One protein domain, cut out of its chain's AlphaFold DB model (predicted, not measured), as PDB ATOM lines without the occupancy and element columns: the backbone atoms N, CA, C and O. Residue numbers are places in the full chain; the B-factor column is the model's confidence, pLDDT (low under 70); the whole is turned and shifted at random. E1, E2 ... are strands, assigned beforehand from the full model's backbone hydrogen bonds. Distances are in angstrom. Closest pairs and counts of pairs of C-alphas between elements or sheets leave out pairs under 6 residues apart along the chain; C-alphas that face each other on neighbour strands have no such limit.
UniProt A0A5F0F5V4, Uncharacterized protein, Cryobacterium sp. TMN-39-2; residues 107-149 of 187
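Overview. This is residues 107 to 149 of the 187 residues of an uncharacterized protein of Cryobacterium sp. TMN-39-2 (UniProt A0A5F0F5V4). The printed part is one small, strongly twisted, elongated sheet built along its longest strand, E3, with E1 on one side of it and E2 and the short E4 on the other side, beside different parts of E3. The link of residues 115 to 121 crosses from the E1 side of E3 to the E2 side, while the turns from E2 to E3 and from E3 to E4 lie towards opposite ends of the long axis. The 43 residues printed hold no named helix and four named strands, in the order E1, E2, E3, E4. The class is all strand, and the sheet is branched, with antiparallel neighbour pairs E1 and E3, E2 and E3, E3 and E4. The whole is compact, with a radius of gyration of the C-alphas of 10.1 A, and spans 29 by 16 by 15 A.

Along the chain. E1, residues 107 to 114, begins with C-alpha 107 at (176.203, 220.052, 193.826), is 20.6 A long and bends by 55 degrees at residue 111. E2, residues 122 to 127, is 14.1 A long. E3, residues 135 to 143, starts with C-alpha 135 at (183.004, 240.536, 192.217), is 23.5 A long and bends by 56 degrees at residue 139. E4, residues 146 to 148, measures 6.4 A and ends with C-alpha 148 at (174.439, 222.501, 185.073).

Arrangement. E3 has three neighbours in staggered pairing. E1 lies on one side of it, beside residues 135 to 142, antiparallel at 149 degrees; N 109 and O 140, 2.9 A apart, and N 136 and O 113, 2.8 A apart, are within hydrogen-bond range. E2 lies on the other side, beside residues 136 to 140, antiparallel at 151 degrees, with N 139 and O 123 within hydrogen-bond range at 2.8 A. E2 and E3 form a hairpin. E4 is on the same side of E3 as E2, beside residues 141 to 143, and forms a second hairpin with E3; N 148 and O 141 are within hydrogen-bond range at 2.8 A. E2, E3 and E4 make a meander, each strand the antiparallel neighbour of the one before. E1, E2 and E4 are edge strands. E1 and E4 are apart; E1 and E2 are only just apart, their closest C-alphas 8.2 A from each other.

Size, cuts and confidence. The C-alphas of Ala 133 and Ala 144, the two farthest apart, are 30.2 A from each other. The sheet's C-alphas lie up to 5.0 A off their best plane. The printed part has no cut. The link from E3 to E4 is tight, and the other two are short. The mean pLDDT of the printed part is 92.0, and no printed residue is under 70.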
ATOM      1  N   ILE A 107     175.759 219.321 192.641       94.69
ATOM      2  CA  ILE A 107     176.203 220.052 193.826       94.69
ATOM      3  C   ILE A 107     175.856 221.524 193.633       94.69
ATOM      4  O   ILE A 107     176.215 222.124 192.624       94.69
ATOM      5  N   GLU A 108     175.171 222.114 194.607       95.06
ATOM      6  CA  GLU A 108     174.960 223.560 194.656       95.06
ATOM      7  C   GLU A 108     176.143 224.217 195.370       95.06
ATOM      8  O   GLU A 108     176.442 223.897 196.521       95.06
ATOM      9  N   THR A 109     176.824 225.136 194.690       93.00
ATOM     10  CA  THR A 109     177.953 225.887 195.246       93.00
ATOM     11  C   THR A 109     177.646 227.375 195.223       93.00
ATOM     12  O   THR A 109     177.211 227.915 194.208       93.00
ATOM     13  N   THR A 110     177.907 228.049 196.344       93.88
ATOM     14  CA  THR A 110     177.894 229.513 196.430       93.88
ATOM     15  C   THR A 110     179.325 230.025 196.463       93.88
ATOM     16  O   THR A 110     180.097 229.612 197.327       93.88
ATOM     17  N   THR A 111     179.678 230.937 195.563       93.38
ATOM     18  CA  THR A 111     181.014 231.544 195.541       93.38
ATOM     19  C   THR A 111     180.963 232.975 195.020       93.38
ATOM     20  O   THR A 111     180.015 233.373 194.342       93.38
ATOM     21  N   ASP A 112     181.992 233.743 195.355       94.38
ATOM     22  CA  ASP A 112     182.230 235.057 194.771       94.38
ATOM     23  C   ASP A 112     183.032 234.861 193.473       94.38
ATOM     24  O   ASP A 112     183.988 234.081 193.450       94.38
ATOM     25  N   ILE A 113     182.602 235.499 192.383       93.56
ATOM     26  CA  ILE A 113     183.295 235.494 191.085       93.56
ATOM     27  C   ILE A 113     183.297 236.891 190.480       93.56
ATOM     28  O   ILE A 113     182.428 237.710 190.781       93.56
ATOM     29  N   ALA A 114     184.222 237.143 189.555       94.44
ATOM     30  CA  ALA A 114     184.212 238.363 188.760       94.44
ATOM     31  C   ALA A 114     182.888 238.511 187.989       94.44
ATOM     32  O   ALA A 114     182.414 237.559 187.364       94.44
ATOM     33  N   VAL A 115     182.325 239.722 187.956       91.88
ATOM     34  CA  VAL A 115     181.067 240.036 187.242       91.88
ATOM     35  C   VAL A 115     181.120 239.606 185.771       91.88
ATOM     36  O   VAL A 115     180.133 239.120 185.224       91.88
ATOM     37  N   ALA A 116     182.284 239.731 185.131       93.44
ATOM     38  CA  ALA A 116     182.488 239.342 183.736       93.44
ATOM     39  C   ALA A 116     182.456 237.818 183.493       93.44
ATOM     40  O   ALA A 116     182.362 237.391 182.344       93.44
ATOM     41  N   SER A 117     182.544 237.002 184.547       93.06
ATOM     42  CA  SER A 117     182.521 235.534 184.482       93.06
ATOM     43  C   SER A 117     181.137 234.935 184.749       93.06
ATOM     44  O   SER A 117     180.985 233.716 184.682       93.06
ATOM     45  N   VAL A 118     180.130 235.765 185.043       91.62
ATOM     46  CA  VAL A 118     178.754 235.306 185.257       91.62
ATOM     47  C   VAL A 118     178.189 234.747 183.952       91.62
ATOM     48  O   VAL A 118     178.192 235.410 182.916       91.62
ATOM     49  N   SER A 119     177.678 233.520 184.012       91.75
ATOM     50  CA  SER A 119     177.004 232.858 182.892       91.75
ATOM     51  C   SER A 119     175.501 232.740 183.140       91.75
ATOM     52  O   SER A 119     175.031 232.902 184.264       91.75
ATOM     53  N   SER A 120     174.734 232.396 182.104       88.56
ATOM     54  CA  SER A 120     173.282 232.182 182.217       88.56
ATOM     55  C   SER A 120     172.885 230.994 183.102       88.56
ATOM     56  O   SER A 120     171.718 230.879 183.460       88.56
ATOM     57  N   ALA A 121     173.824 230.106 183.443       89.25
ATOM     58  CA  ALA A 121     173.598 228.976 184.344       89.25
ATOM     59  C   ALA A 121     173.808 229.334 185.829       89.25
ATOM     60  O   ALA A 121     173.566 228.498 186.696       89.25
ATOM     61  N   MET A 122     174.283 230.548 186.118       93.12
ATOM     62  CA  MET A 122     174.540 231.040 187.469       93.12
ATOM     63  C   MET A 122     173.423 231.984 187.902       93.12
ATOM     64  O   MET A 122     172.958 232.813 187.119       93.12
ATOM     65  N   ASN A 123     173.039 231.913 189.172       91.88
ATOM     66  CA  ASN A 123     172.086 232.836 189.765       91.88
ATOM     67  C   ASN A 123     172.832 233.828 190.669       91.88
ATOM     68  O   ASN A 123     173.546 233.440 191.590       91.88
ATOM     69  N   THR A 124     172.713 235.124 190.386       92.19
ATOM     70  CA  THR A 124     173.388 236.164 191.175       92.19
ATOM     71  C   THR A 124     172.570 236.467 192.420       92.19
ATOM     72  O   THR A 124     171.446 236.951 192.318       92.19
ATOM     73  N   ILE A 125     173.140 236.220 193.599       92.69
ATOM     74  CA  ILE A 125     172.427 236.368 194.875       92.69
ATOM     75  C   ILE A 125     172.784 237.653 195.630       92.69
ATOM     76  O   ILE A 125     172.095 238.015 196.582       92.69
ATOM     77  N   GLY A 126     173.834 238.370 195.214       90.69
ATOM     78  CA  GLY A 126     174.168 239.678 195.776       90.69
ATOM     79  C   GLY A 126     175.625 240.088 195.581       90.69
ATOM     80  O   GLY A 126     176.335 239.563 194.725       90.69
ATOM     81  N   SER A 127     176.069 241.048 196.392       90.06
ATOM     82  CA  SER A 127     177.464 241.498 196.434       90.06
ATOM     83  C   SER A 127     178.392 240.418 197.001       90.06
ATOM     84  O   SER A 127     177.984 239.644 197.870       90.06
ATOM     85  N   ALA A 128     179.641 240.392 196.532       91.12
ATOM     86  CA  ALA A 128     180.666 239.497 197.062       91.12
ATOM     87  C   ALA A 128     180.951 239.765 198.552       91.12
ATOM     88  O   ALA A 128     180.942 240.915 199.000       91.12
ATOM     89  N   LEU A 129     181.244 238.712 199.326       88.69
ATOM     90  CA  LEU A 129     181.707 238.870 200.714       88.69
ATOM     91  C   LEU A 129     183.198 239.185 200.804       88.69
ATOM     92  O   LEU A 129     183.641 239.663 201.847       88.69
ATOM     93  N   SER A 130     183.963 238.942 199.738       86.69
ATOM     94  CA  SER A 130     185.357 239.390 199.624       86.69
ATOM     95  C   SER A 130     185.500 240.913 199.776       86.69
ATOM     96  O   SER A 130     186.552 241.398 200.190       86.69
ATOM     97  N   GLY A 131     184.437 241.670 199.463       81.06
ATOM     98  CA  GLY A 131     184.433 243.132 199.433       81.06
ATOM     99  C   GLY A 131     185.030 243.728 198.153       81.06
ATOM    100  O   GLY A 131     185.137 244.951 198.057       81.06
ATOM    101  N   ALA A 132     185.412 242.898 197.176       87.75
ATOM    102  CA  ALA A 132     185.876 243.356 195.872       87.75
ATOM    103  C   ALA A 132     184.714 243.960 195.062       87.75
ATOM    104  O   ALA A 132     183.625 243.392 194.985       87.75
ATOM    105  N   ALA A 133     184.935 245.137 194.472       86.06
ATOM    106  CA  ALA A 133     183.890 245.893 193.773       86.06
ATOM    107  C   ALA A 133     183.508 245.297 192.405       86.06
ATOM    108  O   ALA A 133     182.445 245.608 191.872       86.06
ATOM    109  N   ASP A 134     184.380 244.470 191.832       92.62
ATOM    110  CA  ASP A 134     184.225 243.783 190.550       92.62
ATOM    111  C   ASP A 134     183.797 242.315 190.697       92.62
ATOM    112  O   ASP A 134     183.671 241.609 189.692       92.62
ATOM    113  N   GLU A 135     183.515 241.869 191.924       94.25
ATOM    114  CA  GLU A 135     183.004 240.536 192.217       94.25
ATOM    115  C   GLU A 135     181.537 240.567 192.657       94.25
ATOM    116  O   GLU A 135     181.058 241.463 193.357       94.25
ATOM    117  N   VAL A 136     180.814 239.524 192.266       94.56
ATOM    118  CA  VAL A 136     179.448 239.249 192.702       94.56
ATOM    119  C   VAL A 136     179.363 237.848 193.259       94.56
ATOM    120  O   VAL A 136     180.093 236.940 192.861       94.56
ATOM    121  N   ARG A 137     178.425 237.672 194.180       94.06
ATOM    122  CA  ARG A 137     178.123 236.373 194.737       94.06
ATOM    123  C   ARG A 137     177.102 235.660 193.872       94.06
ATOM    124  O   ARG A 137     176.007 236.181 193.645       94.06
ATOM    125  N   VAL A 138     177.436 234.445 193.462       93.25
ATOM    126  CA  VAL A 138     176.563 233.600 192.652       93.25
ATOM    127  C   VAL A 138     176.337 232.242 193.302       93.25
ATOM    128  O   VAL A 138     177.214 231.715 193.990       93.25
ATOM    129  N   THR A 139     175.165 231.669 193.060       94.56
ATOM    130  CA  THR A 139     174.891 230.244 193.230       94.56
ATOM    131  C   THR A 139     174.940 229.566 191.869       94.56
ATOM    132  O   THR A 139     174.479 230.104 190.860       94.56
ATOM    133  N   MET A 140     175.546 228.386 191.820       93.62
ATOM    134  CA  MET A 140     175.626 227.582 190.607       93.62
ATOM    135  C   MET A 140     175.539 226.105 190.943       93.62
ATOM    136  O   MET A 140     175.985 225.669 192.007       93.62
ATOM    137  N   PHE A 141     174.992 225.339 190.010       96.25
ATOM    138  CA  PHE A 141     174.961 223.891 190.089       96.25
ATOM    139  C   PHE A 141     176.091 223.311 189.247       96.25
ATOM    140  O   PHE A 141     176.276 223.711 188.097       96.25
ATOM    141  N   THR A 142     176.840 222.366 189.804       94.44
ATOM    142  CA  THR A 142     177.883 221.641 189.076       94.44
ATOM    143  C   THR A 142     177.690 220.136 189.182       94.44
ATOM    144  O   THR A 142     177.172 219.621 190.174       94.44
ATOM    145  N   MET A 143     178.097 219.418 188.141       94.69
ATOM    146  CA  MET A 143     178.124 217.959 188.094       94.69
ATOM    147  C   MET A 143     179.393 217.540 187.356       94.69
ATOM    148  O   MET A 143     179.579 217.924 186.207       94.69
ATOM    149  N   ALA A 144     180.274 216.781 188.016       91.31
ATOM    150  CA  ALA A 144     181.591 216.415 187.474       91.31
ATOM    151  C   ALA A 144     182.386 217.628 186.933       91.31
ATOM    152  O   ALA A 144     182.928 217.583 185.833       91.31
ATOM    153  N   ASP A 145     182.410 218.719 187.710       88.50
ATOM    154  CA  ASP A 145     183.050 220.008 187.390       88.50
ATOM    155  C   ASP A 145     182.467 220.770 186.181       88.50
ATOM    156  O   ASP A 145     182.962 221.839 185.822       88.50
ATOM    157  N   GLU A 146     181.371 220.287 185.590       91.69
ATOM    158  CA  GLU A 146     180.628 220.986 184.540       91.69
ATOM    159  C   GLU A 146     179.436 221.755 185.128       91.69
ATOM    160  O   GLU A 146     178.735 221.264 186.015       91.69
ATOM    161  N   LEU A 147     179.196 222.975 184.635       92.56
ATOM    162  CA  LEU A 147     178.043 223.791 185.020       92.56
ATOM    163  C   LEU A 147     176.744 223.172 184.499       92.56
ATOM    164  O   LEU A 147     176.580 222.950 183.300       92.56
ATOM    165  N   VAL A 148     175.783 222.980 185.398       94.06
ATOM    166  CA  VAL A 148     174.439 222.501 185.073       94.06
ATOM    167  C   VAL A 148     173.451 223.659 185.240       94.06
ATOM    168  O   VAL A 148     173.413 224.273 186.304       94.06
ATOM    169  N   PRO A 149     172.622 223.979 184.232       93.06
ATOM    170  CA  PRO A 149     171.593 225.004 184.381       93.06
ATOM    171  C   PRO A 149     170.575 224.648 185.471       93.06
ATOM    172  O   PRO A 149     170.097 223.512 185.529       93.06
TER     173      PRO A 149